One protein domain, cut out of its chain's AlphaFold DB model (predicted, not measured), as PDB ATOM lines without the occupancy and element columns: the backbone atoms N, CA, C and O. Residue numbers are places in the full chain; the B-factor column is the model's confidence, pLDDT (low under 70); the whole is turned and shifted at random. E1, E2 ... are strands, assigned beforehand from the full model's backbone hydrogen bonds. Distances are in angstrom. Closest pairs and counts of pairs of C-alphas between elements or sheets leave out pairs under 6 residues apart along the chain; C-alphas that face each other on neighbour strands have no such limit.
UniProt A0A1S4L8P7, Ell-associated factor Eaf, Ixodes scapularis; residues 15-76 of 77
ATOM      1  N   VAL A  15     180.965 197.691 123.515       91.56
ATOM      2  CA  VAL A  15     181.756 198.250 124.613       91.56
ATOM      3  C   VAL A  15     182.874 197.273 124.962       91.56
ATOM      4  O   VAL A  15     182.615 196.137 125.352       91.56
ATOM      5  N   GLU A  16     184.113 197.745 124.888       92.94
ATOM      6  CA  GLU A  16     185.313 196.972 125.191       92.94
ATOM      7  C   GLU A  16     186.048 197.575 126.388       92.94
ATOM      8  O   GLU A  16     186.268 198.790 126.454       92.94
ATOM      9  N   VAL A  17     186.459 196.712 127.321       90.56
ATOM     10  CA  VAL A  17     187.319 197.069 128.455       90.56
ATOM     11  C   VAL A  17     188.735 196.597 128.143       90.56
ATOM     12  O   VAL A  17     189.032 195.406 128.182       90.56
ATOM     13  N   GLY A  18     189.597 197.541 127.786       87.94
ATOM     14  CA  GLY A  18     191.008 197.305 127.516       87.94
ATOM     15  C   GLY A  18     191.881 197.409 128.765       87.94
ATOM     16  O   GLY A  18     191.420 197.619 129.891       87.94
ATOM     17  N   GLU A  19     193.190 197.310 128.554       87.94
ATOM     18  CA  GLU A  19     194.179 197.453 129.619       87.94
ATOM     19  C   GLU A  19     194.114 198.831 130.301       87.94
ATOM     20  O   GLU A  19     193.699 199.835 129.714       87.94
ATOM     21  N   LYS A  20     194.567 198.891 131.562       84.44
ATOM     22  CA  LYS A  20     194.604 200.122 132.378       84.44
ATOM     23  C   LYS A  20     193.237 200.816 132.493       84.44
ATOM     24  O   LYS A  20     193.163 202.044 132.560       84.44
ATOM     25  N   ASN A  21     192.163 200.024 132.525       85.56
ATOM     26  CA  ASN A  21     190.774 200.479 132.587       85.56
ATOM     27  C   ASN A  21     190.377 201.421 131.436       85.56
ATOM     28  O   ASN A  21     189.555 202.326 131.625       85.56
ATOM     29  N   GLN A  22     190.983 201.257 130.257       91.38
ATOM     30  CA  GLN A  22     190.529 201.946 129.055       91.38
ATOM     31  C   GLN A  22     189.184 201.362 128.620       91.38
ATOM     32  O   GLN A  22     189.038 200.154 128.503       91.38
ATOM     33  N   ILE A  23     188.216 202.226 128.344       92.94
ATOM     34  CA  ILE A  23     186.912 201.851 127.810       92.94
ATOM     35  C   ILE A  23     186.826 202.382 126.385       92.94
ATOM     36  O   ILE A  23     187.058 203.575 126.155       92.94
ATOM     37  N   THR A  24     186.479 201.507 125.448       92.69
ATOM     38  CA  THR A  24     186.198 201.861 124.055       92.69
ATOM     39  C   THR A  24     184.739 201.545 123.755       92.69
ATOM     40  O   THR A  24     184.277 200.446 124.031       92.69
ATOM     41  N   VAL A  25     184.008 202.509 123.201       92.50
ATOM     42  CA  VAL A  25     182.621 202.337 122.762       92.50
ATOM     43  C   VAL A  25     182.548 202.579 121.265       92.50
ATOM     44  O   VAL A  25     182.903 203.660 120.795       92.50
ATOM     45  N   THR A  26     182.054 201.595 120.527       91.44
ATOM     46  CA  THR A  26     181.911 201.651 119.072       91.44
ATOM     47  C   THR A  26     180.434 201.652 118.716       91.44
ATOM     48  O   THR A  26     179.714 200.701 119.015       91.44
ATOM     49  N   VAL A  27     179.979 202.727 118.075       90.00
ATOM     50  CA  VAL A  27     178.578 202.925 117.688       90.00
ATOM     51  C   VAL A  27     178.451 202.818 116.166       90.00
ATOM     52  O   VAL A  27     179.098 203.604 115.466       90.00
ATOM     53  N   PRO A  28     177.647 201.881 115.634       87.81
ATOM     54  CA  PRO A  28     177.512 201.681 114.197       87.81
ATOM     55  C   PRO A  28     176.740 202.825 113.542       87.81
ATOM     56  O   PRO A  28     175.831 203.417 114.130       87.81
ATOM     57  N   HIS A  29     177.105 203.124 112.302       83.88
ATOM     58  CA  HIS A  29     176.374 204.062 111.468       83.88
ATOM     59  C   HIS A  29     175.549 203.356 110.396       83.88
ATOM     60  O   HIS A  29     175.869 202.243 109.977       83.88
ATOM     61  N   ILE A  30     174.525 204.063 109.912       80.56
ATOM     62  CA  ILE A  30     173.748 203.650 108.741       80.56
ATOM     63  C   ILE A  30     174.687 203.600 107.526       80.56
ATOM     64  O   ILE A  30     175.550 204.475 107.342       80.56
ATOM     65  N   GLU A  31     174.530 202.561 106.708       71.88
ATOM     66  CA  GLU A  31     175.293 202.373 105.476       71.88
ATOM     67  C   GLU A  31     175.108 203.579 104.540       71.88
ATOM     68  O   GLU A  31     174.000 204.070 104.343       71.88
ATOM     69  N   GLY A  32     176.216 204.106 104.007       67.81
ATOM     70  CA  GLY A  32     176.219 205.302 103.152       67.81
ATOM     71  C   GLY A  32     176.535 206.632 103.856       67.81
ATOM     72  O   GLY A  32     176.692 207.641 103.180       67.81
ATOM     73  N   SER A  33     176.719 206.658 105.182       68.62
ATOM     74  CA  SER A  33     177.044 207.891 105.937       68.62
ATOM     75  C   SER A  33     178.519 208.345 105.879       68.62
ATOM     76  O   SER A  33     178.930 209.231 106.626       68.62
ATOM     77  N   GLY A  34     179.343 207.742 105.018       71.31
ATOM     78  CA  GLY A  34     180.763 208.091 104.834       71.31
ATOM     79  C   GLY A  34     181.730 207.512 105.879       71.31
ATOM     80  O   GLY A  34     182.884 207.257 105.550       71.31
ATOM     81  N   THR A  35     181.275 207.216 107.101       72.00
ATOM     82  CA  THR A  35     182.039 206.476 108.126       72.00
ATOM     83  C   THR A  35     181.204 205.333 108.686       72.00
ATOM     84  O   THR A  35     180.070 205.558 109.093       72.00
ATOM     85  N   ALA A  36     181.760 204.121 108.758       81.19
ATOM     86  CA  ALA A  36     181.014 202.928 109.174       81.19
ATOM     87  C   ALA A  36     180.607 202.923 110.663       81.19
ATOM     88  O   ALA A  36     179.645 202.255 111.041       81.19
ATOM     89  N   HIS A  37     181.338 203.642 111.517       84.62
ATOM     90  CA  HIS A  37     181.090 203.700 112.955       84.62
ATOM     91  C   HIS A  37     181.718 204.952 113.583       84.62
ATOM     92  O   HIS A  37     182.638 205.550 113.026       84.62
ATOM     93  N   THR A  38     181.246 205.322 114.775       88.25
ATOM     94  CA  THR A  38     181.882 206.317 115.648       88.25
ATOM     95  C   THR A  38     182.509 205.614 116.850       88.25
ATOM     96  O   THR A  38     181.839 204.828 117.518       88.25
ATOM     97  N   VAL A  39     183.770 205.933 117.158       90.50
ATOM     98  CA  VAL A  39     184.485 205.399 118.329       90.50
ATOM     99  C   VAL A  39     184.594 206.460 119.417       90.50
ATOM    100  O   VAL A  39     185.085 207.566 119.173       90.50
ATOM    101  N   PHE A  40     184.222 206.107 120.640       91.62
ATOM    102  CA  PHE A  40     184.481 206.890 121.839       91.62
ATOM    103  C   PHE A  40     185.479 206.159 122.731       91.62
ATOM    104  O   PHE A  40     185.355 204.955 122.938       91.62
ATOM    105  N   LYS A  41     186.448 206.884 123.291       92.56
ATOM    106  CA  LYS A  41     187.423 206.326 124.235       92.56
ATOM    107  C   LYS A  41     187.459 207.121 125.527       92.56
ATOM    108  O   LYS A  41     187.331 208.346 125.518       92.56
ATOM    109  N   GLY A  42     187.666 206.423 126.631       92.00
ATOM    110  CA  GLY A  42     187.821 207.010 127.955       92.00
ATOM    111  C   GLY A  42     188.506 206.049 128.910       92.00
ATOM    112  O   GLY A  42     188.892 204.948 128.524       92.00
ATOM    113  N   SER A  43     188.667 206.463 130.160       89.75
ATOM    114  CA  SER A  43     189.159 205.583 131.217       89.75
ATOM    115  C   SER A  43     188.232 205.606 132.419       89.75
ATOM    116  O   SER A  43     187.657 206.645 132.757       89.75
ATOM    117  N   GLN A  44     188.094 204.451 133.061       88.44
ATOM    118  CA  GLN A  44     187.379 204.342 134.324       88.44
ATOM    119  C   GLN A  44     188.181 205.027 135.430       88.44
ATOM    120  O   GLN A  44     189.393 204.834 135.562       88.44
ATOM    121  N   ARG A  45     187.490 205.808 136.257       86.19
ATOM    122  CA  ARG A  45     188.048 206.448 137.448       86.19
ATOM    123  C   ARG A  45     187.196 206.098 138.668       86.19
ATOM    124  O   ARG A  45     185.970 206.070 138.542       86.19
ATOM    125  N   PRO A  46     187.807 205.840 139.839       84.75
ATOM    126  CA  PRO A  46     187.062 205.694 141.084       84.75
ATOM    127  C   PRO A  46     186.246 206.955 141.368       84.75
ATOM    128  O   PRO A  46     186.731 208.069 141.163       84.75
ATOM    129  N   TYR A  47     185.023 206.776 141.854       81.75
ATOM    130  CA  TYR A  47     184.124 207.869 142.210       81.75
ATOM    131  C   TYR A  47     183.541 207.587 143.593       81.75
ATOM    132  O   TYR A  47     183.095 206.475 143.857       81.75
ATOM    133  N   GLN A  48     183.630 208.541 144.523       68.69
ATOM    134  CA  GLN A  48     183.409 208.243 145.946       68.69
ATOM    135  C   GLN A  48     182.120 208.820 146.539       68.69
ATOM    136  O   GLN A  48     181.786 208.457 147.664       68.69
ATOM    137  N   ARG A  49     181.413 209.728 145.853       71.75
ATOM    138  CA  ARG A  49     180.357 210.541 146.492       71.75
ATOM    139  C   ARG A  49     179.146 210.844 145.606       71.75
ATOM    140  O   ARG A  49     178.513 211.875 145.791       71.75
ATOM    141  N   GLU A  50     178.825 209.963 144.666       83.19
ATOM    142  CA  GLU A  50     177.605 210.091 143.863       83.19
ATOM    143  C   GLU A  50     176.689 208.888 144.055       83.19
ATOM    144  O   GLU A  50     177.142 207.742 144.139       83.19
ATOM    145  N   CYS A  51     175.393 209.177 144.114       89.06
ATOM    146  CA  CYS A  51     174.331 208.188 144.107       89.06
ATOM    147  C   CYS A  51     173.299 208.580 143.050       89.06
ATOM    148  O   CYS A  51     173.065 209.768 142.825       89.06
ATOM    149  N   VAL A  52     172.665 207.585 142.437       91.62
ATOM    150  CA  VAL A  52     171.511 207.777 141.557       91.62
ATOM    151  C   VAL A  52     170.269 207.330 142.310       91.62
ATOM    152  O   VAL A  52     170.251 206.249 142.895       91.62
ATOM    153  N   LEU A  53     169.247 208.182 142.319       94.69
ATOM    154  CA  LEU A  53     167.920 207.838 142.810       94.69
ATOM    155  C   LEU A  53     167.080 207.383 141.619       94.69
ATOM    156  O   LEU A  53     166.858 208.165 140.694       94.69
ATOM    157  N   VAL A  54     166.621 206.138 141.648       95.88
ATOM    158  CA  VAL A  54     165.682 205.601 140.666       95.88
ATOM    159  C   VAL A  54     164.309 205.538 141.322       95.88
ATOM    160  O   VAL A  54     164.162 205.045 142.441       95.88
ATOM    161  N   VAL A  55     163.312 206.089 140.631       96.94
ATOM    162  CA  VAL A  55     161.913 206.091 141.066       96.94
ATOM    163  C   VAL A  55     161.094 205.382 139.999       96.94
ATOM    164  O   VAL A  55     161.022 205.851 138.860       96.94
ATOM    165  N   ASP A  56     160.485 204.259 140.366       96.62
ATOM    166  CA  ASP A  56     159.486 203.601 139.536       96.62
ATOM    167  C   ASP A  56     158.112 204.206 139.835       96.62
ATOM    168  O   ASP A  56     157.530 204.010 140.900       96.62
ATOM    169  N   ASN A  57     157.572 204.950 138.872       96.44
ATOM    170  CA  ASN A  57     156.288 205.633 139.027       96.44
ATOM    171  C   ASN A  57     155.071 204.695 138.927       96.44
ATOM    172  O   ASN A  57     153.962 205.126 139.235       96.44
ATOM    173  N   VAL A  58     155.241 203.452 138.463       97.81
ATOM    174  CA  VAL A  58     154.159 202.460 138.360       97.81
ATOM    175  C   VAL A  58     154.026 201.687 139.667       97.81
ATOM    176  O   VAL A  58     152.918 201.526 140.173       97.81
ATOM    177  N   THR A  59     155.147 201.217 140.219       97.19
ATOM    178  CA  THR A  59     155.166 200.434 141.467       97.19
ATOM    179  C   THR A  59     155.313 201.302 142.717       97.19
ATOM    180  O   THR A  59     154.936 200.875 143.807       97.19
ATOM    181  N   GLY A  60     155.834 202.522 142.575       95.62
ATOM    182  CA  GLY A  60     156.199 203.399 143.686       95.62
ATOM    183  C   GLY A  60     157.520 203.015 144.360       95.62
ATOM    184  O   GLY A  60     157.848 203.583 145.403       95.62
ATOM    185  N   GLU A  61     158.268 202.055 143.807       97.88
ATOM    186  CA  GLU A  61     159.562 201.644 144.344       97.88
ATOM    187  C   GLU A  61     160.598 202.769 144.202       97.88
ATOM    188  O   GLU A  61     160.689 203.450 143.177       97.88
ATOM    189  N   ILE A  62     161.391 202.958 145.257       97.38
ATOM    190  CA  ILE A  62     162.456 203.955 145.313       97.38
ATOM    191  C   ILE A  62     163.757 203.240 145.666       97.38
ATOM    192  O   ILE A  62     163.894 202.709 146.771       97.38
ATOM    193  N   THR A  63     164.731 203.281 144.760       96.81
ATOM    194  CA  THR A  63     166.061 202.701 144.977       96.81
ATOM    195  C   THR A  63     167.140 203.778 144.901       96.81
ATOM    196  O   THR A  63     167.153 204.632 144.014       96.81
ATOM    197  N   LEU A  64     168.057 203.763 145.875       95.31
ATOM    198  CA  LEU A  64     169.229 204.636 145.901       95.31
ATOM    199  C   LEU A  64     170.478 203.799 145.635       95.31
ATOM    200  O   LEU A  64     170.902 203.012 146.481       95.31
ATOM    201  N   GLU A  65     171.092 204.001 144.477       92.50
ATOM    202  CA  GLU A  65     172.270 203.254 144.053       92.50
ATOM    203  C   GLU A  65     173.532 204.101 144.190       92.50
ATOM    204  O   GLU A  65     173.650 205.178 143.604       92.50
ATOM    205  N   ARG A  66     174.512 203.612 144.956       90.06
ATOM    206  CA  ARG A  66     175.825 204.258 145.073       90.06
ATOM    207  C   ARG A  66     176.683 203.936 143.853       90.06
ATOM    208  O   ARG A  66     176.980 202.772 143.591       90.06
ATOM    209  N   LEU A  67     177.200 204.971 143.196       89.94
ATOM    210  CA  LEU A  67     178.160 204.822 142.108       89.94
ATOM    211  C   LEU A  67     179.577 204.647 142.670       89.94
ATOM    212  O   LEU A  67     180.031 205.418 143.514       89.94
ATOM    213  N   SER A  68     180.287 203.621 142.204       87.25
ATOM    214  CA  SER A  68     181.669 203.322 142.613       87.25
ATOM    215  C   SER A  68     182.719 203.847 141.631       87.25
ATOM    216  O   SER A  68     183.890 204.018 141.981       87.25
ATOM    217  N   CYS A  69     182.318 204.091 140.385       87.12
ATOM    218  CA  CYS A  69     183.204 204.509 139.316       87.12
ATOM    219  C   CYS A  69     182.474 205.370 138.287       87.12
ATOM    220  O   CYS A  69     181.255 205.321 138.152       87.12
ATOM    221  N   ASN A  70     183.255 206.156 137.555       87.12
ATOM    222  CA  ASN A  70     182.793 206.982 136.454       87.12
ATOM    223  C   ASN A  70     183.699 206.758 135.237       87.12
ATOM    224  O   ASN A  70     184.908 206.561 135.385       87.12
ATOM    225  N   ILE A  71     183.119 206.792 134.038       89.44
ATOM    226  CA  ILE A  71     183.848 206.689 132.773       89.44
ATOM    227  C   ILE A  71     183.506 207.922 131.939       89.44
ATOM    228  O   ILE A  71     182.374 208.086 131.487       89.44
ATOM    229  N   GLN A  72     184.498 208.778 131.699       87.50
ATOM    230  CA  GLN A  72     184.354 209.916 130.792       87.50
ATOM    231  C   GLN A  72     184.890 209.535 129.420       87.50
ATOM    232  O   GLN A  72     186.102 209.395 129.243       87.50
ATOM    233  N   LEU A  73     183.998 209.372 128.448       89.56
ATOM    234  CA  LEU A  73     184.389 209.065 127.077       89.56
ATOM    235  C   LEU A  73     184.411 210.342 126.222       89.56
ATOM    236  O   LEU A  73     183.585 211.240 126.394       89.56
ATOM    237  N   LYS A  74     185.333 210.398 125.262       90.44
ATOM    238  CA  LYS A  74     185.417 211.440 124.229       90.44
ATOM    239  C   LYS A  74     185.366 210.802 122.849       90.44
ATOM    240  O   LYS A  74     185.888 209.703 122.663       90.44
ATOM    241  N   LYS A  75     184.757 211.494 121.882       88.88
ATOM    242  CA  LYS A  75     184.766 211.061 120.481       88.88
ATOM    243  C   LYS A  75     186.206 211.058 119.964       88.88
ATOM    244  O   LYS A  75     186.933 212.034 120.148       88.88
ATOM    245  N   THR A  76     186.596 209.966 119.330       82.81
ATOM    246  CA  THR A  76     187.896 209.822 118.666       82.81
ATOM    247  C   THR A  76     187.780 210.357 117.237       82.81
ATOM    248  O   THR A  76     186.705 210.259 116.640       82.81
TER     249      THR A  76
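What this domain is: This is residues 15 to 76 of the 77 residues of the protein "Ell-associated factor Eaf" of Ixodes scapularis (UniProt A0A1S4L8P7). The model is a wide, open U made from one thin, twisted sheet: the long hairpin E3 and E4 is bent sharply, with one arm made by residues 50 to 55 of E3 beside residues 62 to 67 of E4. The hairpin E1 and E2 packs along the first part of E3 to make the other arm, and the turns at residues 30 to 35 and 56 to 61 stick out at the two tips. The printed part has 62 residues with four named strands, in chain order E1 E2 E3 E4, and no named helix; the sheet's order is the same, all antiparallel, and the class is all strand. The whole is extended, with a radius of gyration of the C-alphas of 16.6 A, and its flat outline spans 46 by 33 by 14 A.

How they stand to each other: The longest strand by residues is E3, residues 37 to 55, an inner strand that bends by 111 degrees at residue 48. Its antiparallel neighbour E4, residues 62 to 75, is an edge strand and bends by 73 degrees at residue 68. They form a hairpin with 157 degrees between their directions; N 45 and O 70 are within hydrogen-bond range at 2.8 A, as are N 54 and O 63 at 2.9 A. E2, residues 22 to 28, is the other neighbour of E3, antiparallel at 112 degrees and in a hairpin with it. C-alphas 28 and 37 face each other at 4.3 A, and N 25 and O 40 are within hydrogen-bond range at 2.8 A. E1, residues 15 to 17, is the other edge strand, in a hairpin with E2 at 163 degrees; N 16 and O 24 are 2.8 A apart, within hydrogen-bond range. E1 and E4 are apart. The four strands form a meander, each the antiparallel neighbour of the one before. The sheet is curled like part of a barrel: from edge to edge the way across it turns by 143 degrees.

Where its parts are: E3 measures 34.1 A from first to last C-alpha, from His 37 at (181.090, 203.700, 112.955) to Val 55 at (161.913, 206.091, 141.066). E4 is also 34.1 A long and ends with C-alpha 75 at (184.766, 211.061, 120.481). E2 is 19.8 A long. E1 is 6.9 A long and begins with C-alpha 15 at (181.756, 198.250, 124.613).

The domain as a whole: The two C-alphas farthest apart, those of Gly 34 and Gly 60, are 46.2 A apart. Residues 30 to 35 and 56 to 61 stand free, and the body without them spans 41 by 26 by 14 A. The printed part has no cut. The link from E1 to E2 is tight, the links from E2 to E3 and from E3 to E4 are short, and no link is long. The mean pLDDT of the printed part is 87.9; residues 32 to 33 and residue 48 are under 70.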